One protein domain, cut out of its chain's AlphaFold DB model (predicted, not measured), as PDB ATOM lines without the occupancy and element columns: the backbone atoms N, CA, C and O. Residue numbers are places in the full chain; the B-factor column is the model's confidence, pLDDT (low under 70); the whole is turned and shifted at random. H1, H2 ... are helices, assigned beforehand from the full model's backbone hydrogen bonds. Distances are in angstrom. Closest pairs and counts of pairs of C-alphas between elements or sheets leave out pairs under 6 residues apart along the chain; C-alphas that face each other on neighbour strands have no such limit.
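This is residues 2 to 126 of the 218 residues of the protein "Aamy_C domain-containing protein" of Bacteroidetes bacterium (UniProt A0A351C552). Little of this elongated domain is regular structure: short helices gather toward one end, and loops, residues 79 to 112, make the other. H4 and H5 lie side by side; H2 and H3 make a small corner farther out. The printed part has 125 residues with five named helices, H1 to H5 in chain order, and no named strand; its class is all helix, though named elements hold only 34 residues. It is only just compact, close to loose, with a radius of gyration of the C-alphas of 16.3 A and spans of 53 by 32 by 27 A.

H4, residues 56 to 67, touches H5, residues 119 to 126, at a shallow tilt of 7 degrees, the same way; their closest C-alphas, Val 63 and Ala 124, are 5.4 A apart. With residues 58 to 61 alone, H4 only just touches H1, residues 2 to 7, with 3 pairs of C-alphas within 8 A, the closest Gly 2 and Ala 61 at 6.0 A; they run opposite ways at a steep tilt of 53 degrees. H2, residues 10 to 13, and H3, residues 18 to 21, touch only at the corner, closest at the C-alphas of Asp 12 and Trp 18, 5.1 A. Every O i to N i+4 pair is within hydrogen-bond range in H1, H4 and H5; H2 and H3 are too short for one.

H1 begins at C-alpha 2 (-38.214, 34.204, -26.872). H4 measures 16.3 A and H5 10.2 A, ending at C-alpha 126 (-54.419, 21.344, -27.762).

The farthest C-alphas, Thr 16 and Asp 93, are 54.3 A apart. The printed part has no cut; the links H3 to H4 and H4 to H5 are long. Residue 109 is under 70 in pLDDT.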
ATOM      1  N   GLY A   2     -39.451  34.866 -26.424       77.50
ATOM      2  CA  GLY A   2     -38.214  34.204 -26.872       77.50
ATOM      3  C   GLY A   2     -36.915  34.913 -26.456       77.50
ATOM      4  O   GLY A   2     -36.015  34.277 -25.930       77.50
ATOM      5  N   GLU A   3     -36.824  36.239 -26.585       77.88
ATOM      6  CA  GLU A   3     -35.619  36.979 -26.156       77.88
ATOM      7  C   GLU A   3     -35.289  36.817 -24.668       77.88
ATOM      8  O   GLU A   3     -34.123  36.653 -24.318       77.88
ATOM      9  N   LEU A   4     -36.307  36.808 -23.797       83.19
ATOM     10  CA  LEU A   4     -36.096  36.555 -22.374       83.19
ATOM     11  C   LEU A   4     -35.527  35.157 -22.163       83.19
ATOM     12  O   LEU A   4     -34.516  35.024 -21.487       83.19
ATOM     13  N   ILE A   5     -36.153  34.151 -22.774       86.06
ATOM     14  CA  ILE A   5     -35.769  32.741 -22.637       86.06
ATOM     15  C   ILE A   5     -34.305  32.507 -23.035       86.06
ATOM     16  O   ILE A   5     -33.644  31.648 -22.460       86.06
ATOM     17  N   ARG A   6     -33.778  33.285 -23.990       85.44
ATOM     18  CA  ARG A   6     -32.371  33.201 -24.405       85.44
ATOM     19  C   ARG A   6     -31.411  33.898 -23.436       85.44
ATOM     20  O   ARG A   6     -30.259  33.491 -23.336       85.44
ATOM     21  N   GLN A   7     -31.832  34.990 -22.804       87.06
ATOM     22  CA  GLN A   7     -30.914  35.928 -22.141       87.06
ATOM     23  C   GLN A   7     -31.028  35.948 -20.617       87.06
ATOM     24  O   GLN A   7     -30.181  36.549 -19.955       87.06
ATOM     25  N   ARG A   8     -32.088  35.370 -20.050       91.19
ATOM     26  CA  ARG A   8     -32.414  35.485 -18.628       91.19
ATOM     27  C   ARG A   8     -32.962  34.174 -18.079       91.19
ATOM     28  O   ARG A   8     -33.392  33.301 -18.826       91.19
ATOM     29  N   SER A   9     -32.972  34.095 -16.752       93.12
ATOM     30  CA  SER A   9     -33.603  33.005 -16.015       93.12
ATOM     31  C   SER A   9     -35.094  32.936 -16.323       93.12
ATOM     32  O   SER A   9     -35.779  33.964 -16.367       93.12
ATOM     33  N   TRP A  10     -35.624  31.726 -16.476       94.94
ATOM     34  CA  TRP A  10     -37.056  31.547 -16.720       94.94
ATOM     35  C   TRP A  10     -37.891  31.862 -15.477       94.94
ATOM     36  O   TRP A  10     -39.085  32.125 -15.603       94.94
ATOM     37  N   ALA A  11     -37.278  31.937 -14.293       94.88
ATOM     38  CA  ALA A  11     -37.915  32.467 -13.090       94.88
ATOM     39  C   ALA A  11     -38.437  33.906 -13.280       94.88
ATOM     40  O   ALA A  11     -39.437  34.279 -12.664       94.88
ATOM     41  N   ASP A  12     -37.845  34.694 -14.189       95.44
ATOM     42  CA  ASP A  12     -38.321  36.047 -14.516       95.44
ATOM     43  C   ASP A  12     -39.699  36.057 -15.206       95.44
ATOM     44  O   ASP A  12     -40.315  37.121 -15.318       95.44
ATOM     45  N   LEU A  13     -40.197  34.893 -15.646       94.56
ATOM     46  CA  LEU A  13     -41.542  34.696 -16.198       94.56
ATOM     47  C   LEU A  13     -42.632  34.547 -15.128       94.56
ATOM     48  O   LEU A  13     -43.807  34.432 -15.490       94.56
ATOM     49  N   ALA A  14     -42.273  34.557 -13.839       95.00
ATOM     50  CA  ALA A  14     -43.238  34.539 -12.744       95.00
ATOM     51  C   ALA A  14     -44.285  35.652 -12.912       95.00
ATOM     52  O   ALA A  14     -43.928  36.726 -13.389       95.00
ATOM     53  N   PRO A  15     -45.549  35.475 -12.482       92.94
ATOM     54  CA  PRO A  15     -46.582  36.510 -12.628       92.94
ATOM     55  C   PRO A  15     -46.175  37.892 -12.081       92.94
ATOM     56  O   PRO A  15     -46.500  38.922 -12.665       92.94
ATOM     57  N   THR A  16     -45.413  37.916 -10.985       91.81
ATOM     58  CA  THR A  16     -44.831  39.122 -10.366       91.81
ATOM     59  C   THR A  16     -43.356  39.341 -10.730       91.81
ATOM     60  O   THR A  16     -42.682  40.195 -10.160       91.81
ATOM     61  N   GLY A  17     -42.835  38.553 -11.668       91.75
ATOM     62  CA  GLY A  17     -41.448  38.555 -12.113       91.75
ATOM     63  C   GLY A  17     -41.116  39.726 -13.029       91.75
ATOM     64  O   GLY A  17     -41.992  40.458 -13.508       91.75
ATOM     65  N   TRP A  18     -39.817  39.887 -13.290       92.12
ATOM     66  CA  TRP A  18     -39.285  41.007 -14.059       92.12
ATOM     67  C   TRP A  18     -39.951  41.144 -15.431       92.12
ATOM     68  O   TRP A  18     -40.298  42.254 -15.816       92.12
ATOM     69  N   PHE A  19     -40.200  40.043 -16.149       92.44
ATOM     70  CA  PHE A  19     -40.725  40.111 -17.516       92.44
ATOM     71  C   PHE A  19     -42.021  40.910 -17.622       92.44
ATOM     72  O   PHE A  19     -42.125  41.775 -18.493       92.44
ATOM     73  N   TRP A  20     -42.965  40.605 -16.727       92.12
ATOM     74  CA  TRP A  20     -44.326  41.132 -16.720       92.12
ATOM     75  C   TRP A  20     -44.440  42.500 -16.045       92.12
ATOM     76  O   TRP A  20     -45.403  43.212 -16.302       92.12
ATOM     77  N   ASN A  21     -43.462  42.875 -15.214       92.94
ATOM     78  CA  ASN A  21     -43.526  44.084 -14.387       92.94
ATOM     79  C   ASN A  21     -42.491  45.151 -14.777       92.94
ATOM     80  O   ASN A  21     -42.580  46.287 -14.321       92.94
ATOM     81  N   SER A  22     -41.511  44.829 -15.629       91.62
ATOM     82  CA  SER A  22     -40.480  45.783 -16.065       91.62
ATOM     83  C   SER A  22     -40.916  46.690 -17.217       91.62
ATOM     84  O   SER A  22     -40.120  47.509 -17.674       91.62
ATOM     85  N   ARG A  23     -42.105  46.468 -17.784       90.62
ATOM     86  CA  ARG A  23     -42.618  47.179 -18.959       90.62
ATOM     87  C   ARG A  23     -44.140  47.138 -18.975       90.62
ATOM     88  O   ARG A  23     -44.740  46.226 -18.415       90.62
ATOM     89  N   GLU A  24     -44.743  48.084 -19.678       92.56
ATOM     90  CA  GLU A  24     -46.174  48.056 -19.946       92.56
ATOM     91  C   GLU A  24     -46.473  47.115 -21.118       92.56
ATOM     92  O   GLU A  24     -45.823  47.165 -22.166       92.56
ATOM     93  N   PHE A  25     -47.449  46.235 -20.923       92.81
ATOM     94  CA  PHE A  25     -47.978  45.362 -21.961       92.81
ATOM     95  C   PHE A  25     -49.335  45.892 -22.398       92.81
ATOM     96  O   PHE A  25     -50.160  46.254 -21.562       92.81
ATOM     97  N   ILE A  26     -49.594  45.870 -23.705       96.12
ATOM     98  CA  ILE A  26     -50.938  46.142 -24.218       96.12
ATOM     99  C   ILE A  26     -51.949  45.148 -23.619       96.12
ATOM    100  O   ILE A  26     -51.562  44.016 -23.275       96.12
ATOM    101  N   PRO A  27     -53.236  45.532 -23.501       95.56
ATOM    102  CA  PRO A  27     -54.266  44.653 -22.972       95.56
ATOM    103  C   PRO A  27     -54.266  43.291 -23.668       95.56
ATOM    104  O   PRO A  27     -54.133  43.197 -24.887       95.56
ATOM    105  N   SER A  28     -54.448  42.218 -22.894       94.81
ATOM    106  CA  SER A  28     -54.421  40.842 -23.418       94.81
ATOM    107  C   SER A  28     -55.403  40.634 -24.584       94.81
ATOM    108  O   SER A  28     -55.086  39.942 -25.545       94.81
ATOM    109  N   SER A  29     -56.567  41.289 -24.551       96.19
ATOM    110  CA  SER A  29     -57.584  41.248 -25.614       96.19
ATOM    111  C   SER A  29     -57.153  41.892 -26.935       96.19
ATOM    112  O   SER A  29     -57.743  41.602 -27.972       96.19
ATOM    113  N   GLU A  30     -56.141  42.757 -26.904       97.62
ATOM    114  CA  GLU A  30     -55.619  43.496 -28.061       97.62
ATOM    115  C   GLU A  30     -54.261  42.951 -28.526       97.62
ATOM    116  O   GLU A  30     -53.766  43.309 -29.595       97.62
ATOM    117  N   ALA A  31     -53.651  42.058 -27.744       96.88
ATOM    118  CA  ALA A  31     -52.335  41.518 -28.027       96.88
ATOM    119  C   ALA A  31     -52.386  40.353 -29.024       96.88
ATOM    120  O   ALA A  31     -53.062  39.352 -28.794       96.88
ATOM    121  N   LEU A  32     -51.582  40.430 -30.089       97.00
ATOM    122  CA  LEU A  32     -51.178  39.274 -30.894       97.00
ATOM    123  C   LEU A  32     -49.736  38.915 -30.532       97.00
ATOM    124  O   LEU A  32     -48.819  39.690 -30.802       97.00
ATOM    125  N   ILE A  33     -49.532  37.742 -29.942       95.50
ATOM    126  CA  ILE A  33     -48.225  37.303 -29.449       95.50
ATOM    127  C   ILE A  33     -47.649  36.156 -30.271       95.50
ATOM    128  O   ILE A  33     -48.373  35.349 -30.857       95.50
ATOM    129  N   PHE A  34     -46.323  36.096 -30.300       95.88
ATOM    130  CA  PHE A  34     -45.541  35.107 -31.030       95.88
ATOM    131  C   PHE A  34     -44.132  35.006 -30.425       95.88
ATOM    132  O   PHE A  34     -43.647  35.962 -29.809       95.88
ATOM    133  N   VAL A  35     -43.476  33.853 -30.584       96.06
ATOM    134  CA  VAL A  35     -42.051  33.691 -30.238       96.06
ATOM    135  C   VAL A  35     -41.178  34.355 -31.300       96.06
ATOM    136  O   VAL A  35     -40.288  35.134 -30.958       96.06
ATOM    137  N   ASP A  36     -41.501  34.114 -32.569       95.62
ATOM    138  CA  ASP A  36     -40.872  34.705 -33.743       95.62
ATOM    139  C   ASP A  36     -41.893  35.058 -34.834       95.62
ATOM    140  O   ASP A  36     -43.088  34.764 -34.760       95.62
ATOM    141  N   ASN A  37     -41.414  35.755 -35.853       95.31
ATOM    142  CA  ASN A  37     -42.117  35.974 -37.108       95.31
ATOM    143  C   ASN A  37     -41.098  35.879 -38.257       95.31
ATOM    144  O   ASN A  37     -39.900  35.729 -38.013       95.31
ATOM    145  N   HIS A  38     -41.572  36.008 -39.497       95.88
ATOM    146  CA  HIS A  38     -40.732  35.896 -40.691       95.88
ATOM    147  C   HIS A  38     -39.550  36.886 -40.722       95.88
ATOM    148  O   HIS A  38     -38.475  36.512 -41.182       95.88
ATOM    149  N   ASP A  39     -39.700  38.097 -40.182       94.88
ATOM    150  CA  ASP A  39     -38.618  39.091 -40.113       94.88
ATOM    151  C   ASP A  39     -37.603  38.779 -39.006       94.88
ATOM    152  O   ASP A  39     -36.395  38.698 -39.228       94.88
ATOM    153  N   ARG A  40     -38.087  38.575 -37.777       92.62
ATOM    154  CA  ARG A  40     -37.243  38.428 -36.586       92.62
ATOM    155  C   ARG A  40     -36.444  37.130 -36.604       92.62
ATOM    156  O   ARG A  40     -35.341  37.122 -36.063       92.62
ATOM    157  N   GLN A  41     -36.949  36.064 -37.235       93.75
ATOM    158  CA  GLN A  41     -36.188  34.814 -37.411       93.75
ATOM    159  C   GLN A  41     -34.998  34.965 -38.376       93.75
ATOM    160  O   GLN A  41     -34.116  34.113 -38.386       93.75
ATOM    161  N   ARG A  42     -34.963  36.056 -39.153       94.25
ATOM    162  CA  ARG A  42     -33.869  36.436 -40.060       94.25
ATOM    163  C   ARG A  42     -32.949  37.514 -39.477       94.25
ATOM    164  O   ARG A  42     -31.992  37.914 -40.118       94.25
ATOM    165  N   GLY A  43     -33.225  38.010 -38.267       90.94
ATOM    166  CA  GLY A  43     -32.492  39.153 -37.706       90.94
ATOM    167  C   GLY A  43     -32.879  40.499 -38.326       90.94
ATOM    168  O   GLY A  43     -32.206  41.507 -38.108       90.94
ATOM    169  N   HIS A  44     -33.986  40.565 -39.068       90.75
ATOM    170  CA  HIS A  44     -34.499  41.844 -39.537       90.75
ATOM    171  C   HIS A  44     -35.097  42.625 -38.354       90.75
ATOM    172  O   HIS A  44     -35.804  42.086 -37.493       90.75
ATOM    173  N   GLY A  45     -34.775  43.918 -38.276       81.12
ATOM    174  CA  GLY A  45     -35.230  44.795 -37.193       81.12
ATOM    175  C   GLY A  45     -34.497  44.614 -35.854       81.12
ATOM    176  O   GLY A  45     -35.033  45.009 -34.820       81.12
ATOM    177  N   GLY A  46     -33.310  43.993 -35.829       82.31
ATOM    178  CA  GLY A  46     -32.438  43.889 -34.645       82.31
ATOM    179  C   GLY A  46     -31.910  42.472 -34.403       82.31
ATOM    180  O   GLY A  46     -31.906  41.647 -35.305       82.31
ATOM    181  N   ALA A  47     -31.477  42.161 -33.177       80.38
ATOM    182  CA  ALA A  47     -30.999  40.813 -32.849       80.38
ATOM    183  C   ALA A  47     -32.056  39.742 -33.184       80.38
ATOM    184  O   ALA A  47     -33.230  39.922 -32.856       80.38
ATOM    185  N   ALA A  48     -31.635  38.643 -33.821       81.62
ATOM    186  CA  ALA A  48     -32.537  37.573 -34.238       81.62
ATOM    187  C   ALA A  48     -33.275  36.961 -33.039       81.62
ATOM    188  O   ALA A  48     -32.665  36.672 -32.004       81.62
ATOM    189  N   ALA A  49     -34.583  36.737 -33.185       91.25
ATOM    190  CA  ALA A  49     -35.378  36.034 -32.181       91.25
ATOM    191  C   ALA A  49     -34.938  34.561 -32.047       91.25
ATOM    192  O   ALA A  49     -34.177  34.044 -32.866       91.25
ATOM    193  N   ILE A  50     -35.420  33.874 -31.006       93.62
ATOM    194  CA  ILE A  50     -35.402  32.403 -31.008       93.62
ATOM    195  C   ILE A  50     -36.298  31.933 -32.151       93.62
ATOM    196  O   ILE A  50     -37.416  32.420 -32.272       93.62
ATOM    197  N   SER A  51     -35.819  31.000 -32.964       94.25
ATOM    198  CA  SER A  51     -36.507  30.471 -34.142       94.25
ATOM    199  C   SER A  51     -36.393  28.950 -34.198       94.25
ATOM    200  O   SER A  51     -35.728  28.332 -33.369       94.25
ATOM    201  N   HIS A  52     -36.963  28.329 -35.228       93.88
ATOM    202  CA  HIS A  52     -36.833  26.890 -35.454       93.88
ATOM    203  C   HIS A  52     -35.385  26.366 -35.482       93.88
ATOM    204  O   HIS A  52     -35.186  25.176 -35.223       93.88
ATOM    205  N   ARG A  53     -34.396  27.228 -35.774       92.56
ATOM    206  CA  ARG A  53     -32.960  26.904 -35.764       92.56
ATOM    207  C   ARG A  53     -32.407  26.655 -34.355       92.56
ATOM    208  O   ARG A  53     -31.388  25.991 -34.212       92.56
ATOM    209  N   ASP A  54     -33.089  27.135 -33.316       93.69
ATOM    210  CA  ASP A  54     -32.709  26.947 -31.908       93.69
ATOM    211  C   ASP A  54     -33.213  25.616 -31.313       93.69
ATOM    212  O   ASP A  54     -33.087  25.376 -30.109       93.69
ATOM    213  N   GLY A  55     -33.804  24.744 -32.138       93.56
ATOM    214  CA  GLY A  55     -34.206  23.394 -31.749       93.56
ATOM    215  C   GLY A  55     -35.159  23.371 -30.551       93.56
ATOM    216  O   GLY A  55     -36.182  24.053 -30.540       93.56
ATOM    217  N   ILE A  56     -34.815  22.582 -29.532       94.06
ATOM    218  CA  ILE A  56     -35.678  22.345 -28.366       94.06
ATOM    219  C   ILE A  56     -35.982  23.622 -27.572       94.06
ATOM    220  O   ILE A  56     -37.071  23.757 -27.020       94.06
ATOM    221  N   THR A  57     -35.070  24.597 -27.552       94.75
ATOM    222  CA  THR A  57     -35.298  25.874 -26.860       94.75
ATOM    223  C   THR A  57     -36.465  26.637 -27.490       94.75
ATOM    224  O   THR A  57     -37.270  27.231 -26.773       94.75
ATOM    225  N   TYR A  58     -36.603  26.581 -28.820       96.12
ATOM    226  CA  TYR A  58     -37.754  27.150 -29.521       96.12
ATOM    227  C   TYR A  58     -39.049  26.425 -29.170       96.12
ATOM    228  O   TYR A  58     -40.047  27.073 -28.860       96.12
ATOM    229  N   ASP A  59     -39.026  25.092 -29.150       96.75
ATOM    230  CA  ASP A  59     -40.211  24.299 -28.824       96.75
ATOM    231  C   ASP A  59     -40.698  24.593 -27.397       96.75
ATOM    232  O   ASP A  59     -41.890  24.806 -27.183       96.75
ATOM    233  N   LEU A  60     -39.792  24.703 -26.421       97.00
ATOM    234  CA  LEU A  60     -40.165  25.056 -25.049       97.00
ATOM    235  C   LEU A  60     -40.638  26.514 -24.915       97.00
ATOM    236  O   LEU A  60     -41.559  26.790 -24.142       97.00
ATOM    237  N   ALA A  61     -40.067  27.445 -25.687       96.75
ATOM    238  CA  ALA A  61     -40.570  28.816 -25.758       96.75
ATOM    239  C   ALA A  61     -42.004  28.859 -26.300       96.75
ATOM    240  O   ALA A  61     -42.853  29.559 -25.746       96.75
ATOM    241  N   GLN A  62     -42.291  28.064 -27.332       98.00
ATOM    242  CA  GLN A  62     -43.634  27.905 -27.885       98.00
ATOM    243  C   GLN A  62     -44.581  27.279 -26.859       98.00
ATOM    244  O   GLN A  62     -45.682  27.796 -26.680       98.00
ATOM    245  N   VAL A  63     -44.156  26.240 -26.127       98.31
ATOM    246  CA  VAL A  63     -44.948  25.643 -25.035       98.31
ATOM    247  C   VAL A  63     -45.328  26.702 -24.002       98.31
ATOM    248  O   VAL A  63     -46.511  26.841 -23.691       98.31
ATOM    249  N   TYR A  64     -44.377  27.500 -23.509       97.50
ATOM    250  CA  TYR A  64     -44.691  28.578 -22.566       97.50
ATOM    251  C   TYR A  64     -45.679  29.586 -23.173       97.50
ATOM    252  O   TYR A  64     -46.742  29.837 -22.607       97.50
ATOM    253  N   THR A  65     -45.371  30.125 -24.357       96.94
ATOM    254  CA  THR A  65     -46.204  31.126 -25.041       96.94
ATOM    255  C   THR A  65     -47.635  30.637 -25.287       96.94
ATOM    256  O   THR A  65     -48.587  31.398 -25.116       96.94
ATOM    257  N   LEU A  66     -47.808  29.373 -25.671       98.12
ATOM    258  CA  LEU A  66     -49.112  28.794 -25.987       98.12
ATOM    259  C   LEU A  66     -49.924  28.454 -24.739       98.12
ATOM    260  O   LEU A  66     -51.144  28.616 -24.741       98.12
ATOM    261  N   THR A  67     -49.272  28.029 -23.661       98.00
ATOM    262  CA  THR A  67     -49.964  27.607 -22.435       98.00
ATOM    263  C   THR A  67     -50.233  28.758 -21.454       98.00
ATOM    264  O   THR A  67     -51.117  28.643 -20.596       98.00
ATOM    265  N   TRP A  68     -49.558  29.901 -21.616       96.88
ATOM    266  CA  TRP A  68     -49.753  31.102 -20.797       96.88
ATOM    267  C   TRP A  68     -51.038  31.892 -21.159       96.88
ATOM    268  O   TRP A  68     -51.417  31.951 -22.338       96.88
ATOM    269  N   PRO A  69     -51.743  32.517 -20.187       96.25
ATOM    270  CA  PRO A  69     -52.989  33.261 -20.421       96.25
ATOM    271  C   PRO A  69     -52.764  34.726 -20.837       96.25
ATOM    272  O   PRO A  69     -53.281  35.648 -20.209       96.25
ATOM    273  N   TYR A  70     -51.993  34.970 -21.895       95.75
ATOM    274  CA  TYR A  70     -51.809  36.322 -22.431       95.75
ATOM    275  C   TYR A  70     -51.926  36.324 -23.954       95.75
ATOM    276  O   TYR A  70     -51.303  35.496 -24.611       95.75
ATOM    277  N   GLY A  71     -52.696  37.264 -24.502       96.12
ATOM    278  CA  GLY A  71     -52.793  37.522 -25.934       96.12
ATOM    279  C   GLY A  71     -53.440  36.421 -26.776       96.12
ATOM    280  O   GLY A  71     -53.625  35.269 -26.374       96.12
ATOM    281  N   ARG A  72     -53.739  36.783 -28.023       96.75
ATOM    282  CA  ARG A  72     -54.002  35.844 -29.109       96.75
ATOM    283  C   ARG A  72     -52.675  35.278 -29.601       96.75
ATOM    284  O   ARG A  72     -51.767  36.028 -29.942       96.75
ATOM    285  N   LYS A  73     -52.563  33.954 -29.667       96.44
ATOM    286  CA  LYS A  73     -51.311  33.271 -30.022       96.44
ATOM    287  C   LYS A  73     -51.183  33.064 -31.528       96.44
ATOM    288  O   LYS A  73     -52.149  32.682 -32.188       96.44
ATOM    289  N   ARG A  74     -49.976  33.271 -32.054       97.56
ATOM    290  CA  ARG A  74     -49.582  32.926 -33.423       97.56
ATOM    291  C   ARG A  74     -48.336  32.048 -33.394       97.56
ATOM    292  O   ARG A  74     -47.350  32.389 -32.749       97.56
ATOM    293  N   VAL A  75     -48.392  30.948 -34.136       98.19
ATOM    294  CA  VAL A  75     -47.267  30.035 -34.373       98.19
ATOM    295  C   VAL A  75     -46.725  30.308 -35.771       98.19
ATOM    296  O   VAL A  75     -47.500  30.349 -36.727       98.19
ATOM    297  N   MET A  76     -45.415  30.525 -35.888       97.75
ATOM    298  CA  MET A  76     -44.750  30.603 -37.185       97.75
ATOM    299  C   MET A  76     -44.656  29.202 -37.801       97.75
ATOM    300  O   MET A  76     -44.501  28.214 -37.089       97.75
ATOM    301  N   SER A  77     -44.778  29.115 -39.124       97.50
ATOM    302  CA  SER A  77     -44.501  27.896 -39.880       97.50
ATOM    303  C   SER A  77     -43.586  28.264 -41.035       97.50
ATOM    304  O   SER A  77     -44.013  28.933 -41.975       97.50
ATOM    305  N   SER A  78     -42.325  27.878 -40.926       97.12
ATOM    306  CA  SER A  78     -41.242  28.365 -41.771       97.12
ATOM    307  C   SER A  78     -40.919  27.402 -42.909       97.12
ATOM    308  O   SER A  78     -41.298  26.225 -42.901       97.12
ATOM    309  N   TYR A  79     -40.157  27.910 -43.867       96.31
ATOM    310  CA  TYR A  79     -39.264  27.117 -44.702       96.31
ATOM    311  C   TYR A  79     -37.829  27.259 -44.187       96.31
ATOM    312  O   TYR A  79     -37.523  28.223 -43.476       96.31
ATOM    313  N   ALA A  80     -36.978  26.285 -44.496       93.50
ATOM    314  CA  ALA A  80     -35.559  26.374 -44.192       93.50
ATOM    315  C   ALA A  80     -34.889  27.340 -45.171       93.50
ATOM    316  O   ALA A  80     -35.229  27.384 -46.350       93.50
ATOM    317  N   PHE A  81     -33.949  28.107 -44.654       93.25
ATOM    318  CA  PHE A  81     -33.110  29.034 -45.401       93.25
ATOM    319  C   PHE A  81     -31.720  28.985 -44.777       93.25
ATOM    320  O   PHE A  81     -31.636  28.645 -43.591       93.25
ATOM    321  N   ASP A  82     -30.670  29.374 -45.500       91.12
ATOM    322  CA  ASP A  82     -29.328  29.587 -44.939       91.12
ATOM    323  C   ASP A  82     -29.064  31.083 -44.712       91.12
ATOM    324  O   ASP A  82     -28.689  31.482 -43.599       91.12
ATOM    325  N   HIS A  83     -29.390  31.917 -45.703       91.12
ATOM    326  CA  HIS A  83     -29.237  33.375 -45.699       91.12
ATOM    327  C   HIS A  83     -30.575  34.108 -45.488       91.12
ATOM    328  O   HIS A  83     -31.653  33.611 -45.806       91.12
ATOM    329  N   ASP A  84     -30.513  35.331 -44.960       92.38
ATOM    330  CA  ASP A  84     -31.686  36.147 -44.604       92.38
ATOM    331  C   ASP A  84     -32.512  36.648 -45.805       92.38
ATOM    332  O   ASP A  84     -33.685  36.990 -45.657       92.38
ATOM    333  N   SER A  85     -31.923  36.637 -46.998       93.94
ATOM    334  CA  SER A  85     -32.543  37.067 -48.254       93.94
ATOM    335  C   SER A  85     -33.094  35.919 -49.105       93.94
ATOM    336  O   SER A  85     -33.660  36.169 -50.169       93.94
ATOM    337  N   GLU A  86     -32.961  34.668 -48.655       94.81
ATOM    338  CA  GLU A  86     -33.483  33.516 -49.389       94.81
ATOM    339  C   GLU A  86     -35.012  33.486 -49.411       94.81
ATOM    340  O   GLU A  86     -35.690  33.651 -48.389       94.81
ATOM    341  N   GLY A  87     -35.536  33.238 -50.612       94.62
ATOM    342  CA  GLY A  87     -36.941  32.950 -50.842       94.62
ATOM    343  C   GLY A  87     -37.336  31.535 -50.403       94.62
ATOM    344  O   GLY A  87     -36.503  30.752 -49.949       94.62
ATOM    345  N   PRO A  88     -38.628  31.194 -50.520       95.75
ATOM    346  CA  PRO A  88     -39.114  29.849 -50.231       95.75
ATOM    347  C   PRO A  88     -38.527  28.787 -51.186       95.75
ATOM    348  O   PRO A  88     -38.029  29.125 -52.260       95.75
ATOM    349  N   PRO A  89     -38.657  27.492 -50.849       94.31
ATOM    350  CA  PRO A  89     -38.311  26.384 -51.733       94.31
ATOM    351  C   PRO A  89     -39.030  26.487 -53.085       94.31
ATOM    352  O   PRO A  89     -40.263  26.514 -53.145       94.31
ATOM    353  N   MET A  90     -38.260  26.536 -54.174       94.56
ATOM    354  CA  MET A  90     -38.752  26.800 -55.532       94.56
ATOM    355  C   MET A  90     -38.181  25.809 -56.557       94.56
ATOM    356  O   MET A  90     -37.110  25.221 -56.371       94.56
ATOM    357  N   HIS A  91     -38.933  25.574 -57.627       93.44
ATOM    358  CA  HIS A  91     -38.466  24.897 -58.835       93.44
ATOM    359  C   HIS A  91     -37.614  25.853 -59.695       93.44
ATOM    360  O   HIS A  91     -37.552  27.050 -59.426       93.44
ATOM    361  N   GLU A  92     -36.946  25.336 -60.734       95.56
ATOM    362  CA  GLU A  92     -36.130  26.161 -61.648       95.56
ATOM    363  C   GLU A  92     -36.951  27.218 -62.402       95.56
ATOM    364  O   GLU A  92     -36.417  28.251 -62.788       95.56
ATOM    365  N   ASP A  93     -38.251  26.978 -62.585       96.75
ATOM    366  CA  ASP A  93     -39.204  27.904 -63.208       96.75
ATOM    367  C   ASP A  93     -39.802  28.923 -62.221       96.75
ATOM    368  O   ASP A  93     -40.796  29.579 -62.527       96.75
ATOM    369  N   GLU A  94     -39.216  29.022 -61.028       95.12
ATOM    370  CA  GLU A  94     -39.627  29.890 -59.927       95.12
ATOM    371  C   GLU A  94     -40.988  29.555 -59.283       95.12
ATOM    372  O   GLU A  94     -41.465  30.276 -58.401       95.12
ATOM    373  N   SER A  95     -41.621  28.436 -59.643       96.44
ATOM    374  CA  SER A  95     -42.826  27.984 -58.943       96.44
ATOM    375  C   SER A  95     -42.498  27.445 -57.540       96.44
ATOM    376  O   SER A  95     -41.476  26.793 -57.323       96.44
ATOM    377  N   ILE A  96     -43.360  27.722 -56.552       95.25
ATOM    378  CA  ILE A  96     -43.153  27.281 -55.161       95.25
ATOM    379  C   ILE A  96     -43.352  25.767 -55.051       95.25
ATOM    380  O   ILE A  96     -44.400  25.242 -55.433       95.25
ATOM    381  N   ARG A  97     -42.381  25.068 -54.454       92.75
ATOM    382  CA  ARG A  97     -42.476  23.627 -54.191       92.75
ATOM    383  C   ARG A  97     -43.583  23.338 -53.183       92.75
ATOM    384  O   ARG A  97     -43.691  23.986 -52.148       92.75
ATOM    385  N   SER A  98     -44.394  22.323 -53.451       92.38
ATOM    386  CA  SER A  98     -45.467  21.923 -52.536       92.38
ATOM    387  C   SER A  98     -44.923  21.338 -51.222       92.38
ATOM    388  O   SER A  98     -43.939  20.599 -51.209       92.38
ATOM    389  N   VAL A  99     -45.621  21.606 -50.113       92.75
ATOM    390  CA  VAL A  99     -45.386  20.948 -48.811       92.75
ATOM    391  C   VAL A  99     -45.765  19.459 -48.866       92.75
ATOM    392  O   VAL A  99     -45.248  18.650 -48.100       92.75
ATOM    393  N   PHE A 100     -46.664  19.077 -49.773       90.69
ATOM    394  CA  PHE A 100     -47.029  17.686 -50.034       90.69
ATOM    395  C   PHE A 100     -46.433  17.225 -51.361       90.69
ATOM    396  O   PHE A 100     -46.627  17.874 -52.389       90.69
ATOM    397  N   SER A 101     -45.756  16.085 -51.332       83.56
ATOM    398  CA  SER A 101     -45.206  15.408 -52.506       83.56
ATOM    399  C   SER A 101     -45.830  14.020 -52.663       83.56
ATOM    400  O   SER A 101     -46.566  13.560 -51.789       83.56
ATOM    401  N   GLU A 102     -45.486  13.313 -53.739       84.06
ATOM    402  CA  GLU A 102     -45.864  11.902 -53.919       84.06
ATOM    403  C   GLU A 102     -45.334  11.001 -52.790       84.06
ATOM    404  O   GLU A 102     -45.970  10.015 -52.430       84.06
ATOM    405  N   SER A 103     -44.207  11.376 -52.174       83.44
ATOM    406  CA  SER A 103     -43.637  10.687 -51.006       83.44
ATOM    407  C   SER A 103     -44.303  11.068 -49.674       83.44
ATOM    408  O   SER A 103     -43.900  10.595 -48.612       83.44
ATOM    409  N   GLY A 104     -45.342  11.908 -49.722       86.19
ATOM    410  CA  GLY A 104     -46.080  12.390 -48.565       86.19
ATOM    411  C   GLY A 104     -45.653  13.787 -48.116       86.19
ATOM    412  O   GLY A 104     -45.248  14.637 -48.913       86.19
ATOM    413  N   LEU A 105     -45.821  14.043 -46.819       88.81
ATOM    414  CA  LEU A 105     -45.580  15.339 -46.191       88.81
ATOM    415  C   LEU A 105     -44.077  15.665 -46.142       88.81
ATOM    416  O   LEU A 105     -43.328  15.016 -45.418       88.81
ATOM    417  N   ASN A 106     -43.656  16.722 -46.834       86.19
ATOM    418  CA  ASN A 106     -42.286  17.236 -46.829       86.19
ATOM    419  C   ASN A 106     -42.088  18.253 -45.692       86.19
ATOM    420  O   ASN A 106     -41.825  19.423 -45.939       86.19
ATOM    421  N   CYS A 107     -42.272  17.823 -44.444       89.75
ATOM    422  CA  CYS A 107     -42.066  18.651 -43.252       89.75
ATOM    423  C   CYS A 107     -40.929  18.093 -42.393       89.75
ATOM    424  O   CYS A 107     -40.867  16.889 -42.158       89.75
ATOM    425  N   GLY A 108     -40.066  18.966 -41.871       75.19
ATOM    426  CA  GLY A 108     -39.007  18.605 -40.921       75.19
ATOM    427  C   GLY A 108     -37.794  17.885 -41.528       75.19
ATOM    428  O   GLY A 108     -36.873  17.562 -40.784       75.19
ATOM    429  N   LEU A 109     -37.778  17.653 -42.848       65.81
ATOM    430  CA  LEU A 109     -36.738  16.893 -43.560       65.81
ATOM    431  C   LEU A 109     -35.929  17.710 -44.583       65.81
ATOM    432  O   LEU A 109     -35.098  17.138 -45.282       65.81
ATOM    433  N   GLY A 110     -36.123  19.027 -44.676       71.00
ATOM    434  CA  GLY A 110     -35.251  19.855 -45.512       71.00
ATOM    435  C   GLY A 110     -35.825  21.219 -45.835       71.00
ATOM    436  O   GLY A 110     -35.326  22.217 -45.347       71.00
ATOM    437  N   GLU A 111     -36.883  21.266 -46.639       88.50
ATOM    438  CA  GLU A 111     -37.338  22.513 -47.266       88.50
ATOM    439  C   GLU A 111     -38.404  23.244 -46.442       88.50
ATOM    440  O   GLU A 111     -38.322  24.454 -46.242       88.50
ATOM    441  N   TRP A 112     -39.382  22.511 -45.903       95.62
ATOM    442  CA  TRP A 112     -40.408  23.071 -45.023       95.62
ATOM    443  C   TRP A 112     -40.184  22.630 -43.584       95.62
ATOM    444  O   TRP A 112     -40.034  21.445 -43.282       95.62
ATOM    445  N   VAL A 113     -40.190  23.591 -42.666       96.12
ATOM    446  CA  VAL A 113     -39.910  23.341 -41.248       96.12
ATOM    447  C   VAL A 113     -41.148  22.803 -40.534       96.12
ATOM    448  O   VAL A 113     -41.055  21.833 -39.783       96.12
ATOM    449  N   CYS A 114     -42.309  23.408 -40.792       96.81
ATOM    450  CA  CYS A 114     -43.606  22.999 -40.248       96.81
ATOM    451  C   CYS A 114     -43.652  22.887 -38.713       96.81
ATOM    452  O   CYS A 114     -44.153  21.903 -38.167       96.81
ATOM    453  N   GLU A 115     -43.177  23.909 -38.002       97.00
ATOM    454  CA  GLU A 115     -43.134  23.969 -36.536       97.00
ATOM    455  C   GLU A 115     -44.499  23.656 -35.907       97.00
ATOM    456  O   GLU A 115     -44.574  22.945 -34.911       97.00
ATOM    457  N   HIS A 116     -45.591  24.093 -36.542       96.75
ATOM    458  CA  HIS A 116     -46.968  23.815 -36.117       96.75
ATOM    459  C   HIS A 116     -47.321  22.318 -36.002       96.75
ATOM    460  O   HIS A 116     -48.331  21.984 -35.388       96.75
ATOM    461  N   ARG A 117     -46.520  21.422 -36.594       94.81
ATOM    462  CA  ARG A 117     -46.700  19.961 -36.537       94.81
ATOM    463  C   ARG A 117     -45.812  19.278 -35.506       94.81
ATOM    464  O   ARG A 117     -45.988  18.085 -35.276       94.81
ATOM    465  N   ARG A 118     -44.858  19.989 -34.901       94.88
ATOM    466  CA  ARG A 118     -44.014  19.411 -33.850       94.88
ATOM    467  C   ARG A 118     -44.911  19.007 -32.672       94.88
ATOM    468  O   ARG A 118     -45.711  19.845 -32.247       94.88
ATOM    469  N   PRO A 119     -44.775  17.787 -32.120       94.88
ATOM    470  CA  PRO A 119     -45.667  17.281 -31.073       94.88
ATOM    471  C   PRO A 119     -45.824  18.233 -29.884       94.88
ATOM    472  O   PRO A 119     -46.944  18.530 -29.484       94.88
ATOM    473  N   ALA A 120     -44.729  18.829 -29.399       96.69
ATOM    474  CA  ALA A 120     -44.779  19.796 -28.303       96.69
ATOM    475  C   ALA A 120     -45.604  21.056 -28.639       96.69
ATOM    476  O   ALA A 120     -46.343  21.561 -27.798       96.69
ATOM    477  N   ILE A 121     -45.520  21.560 -29.874       98.12
ATOM    478  CA  ILE A 121     -46.230  22.774 -30.300       98.12
ATOM    479  C   ILE A 121     -47.711  22.465 -30.539       98.12
ATOM    480  O   ILE A 121     -48.576  23.162 -30.010       98.12
ATOM    481  N   ALA A 122     -48.015  21.395 -31.278       97.50
ATOM    482  CA  ALA A 122     -49.390  20.950 -31.506       97.50
ATOM    483  C   ALA A 122     -50.091  20.579 -30.186       97.50
ATOM    484  O   ALA A 122     -51.230  20.981 -29.945       97.50
ATOM    485  N   GLY A 123     -49.378  19.892 -29.294       97.75
ATOM    486  CA  GLY A 123     -49.819  19.553 -27.946       97.75
ATOM    487  C   GLY A 123     -50.114  20.776 -27.084       97.75
ATOM    488  O   GLY A 123     -51.157  20.844 -26.434       97.75
ATOM    489  N   ALA A 124     -49.249  21.790 -27.120       98.50
ATOM    490  CA  ALA A 124     -49.478  23.038 -26.398       98.50
ATOM    491  C   ALA A 124     -50.670  23.838 -26.959       98.50
ATOM    492  O   ALA A 124     -51.384  24.491 -26.193       98.50
ATOM    493  N   VAL A 125     -50.939  23.758 -28.270       98.12
ATOM    494  CA  VAL A 125     -52.184  24.282 -28.863       98.12
ATOM    495  C   VAL A 125     -53.397  23.508 -28.340       98.12
ATOM    496  O   VAL A 125     -54.374  24.135 -27.931       98.12
ATOM    497  N   ALA A 126     -53.336  22.173 -28.298       97.56
ATOM    498  CA  ALA A 126     -54.419  21.344 -27.762       97.56
ATOM    499  C   ALA A 126     -54.720  21.679 -26.291       97.56
ATOM    500  O   ALA A 126     -55.876  21.930 -25.954       97.56
TER     501      ALA A 126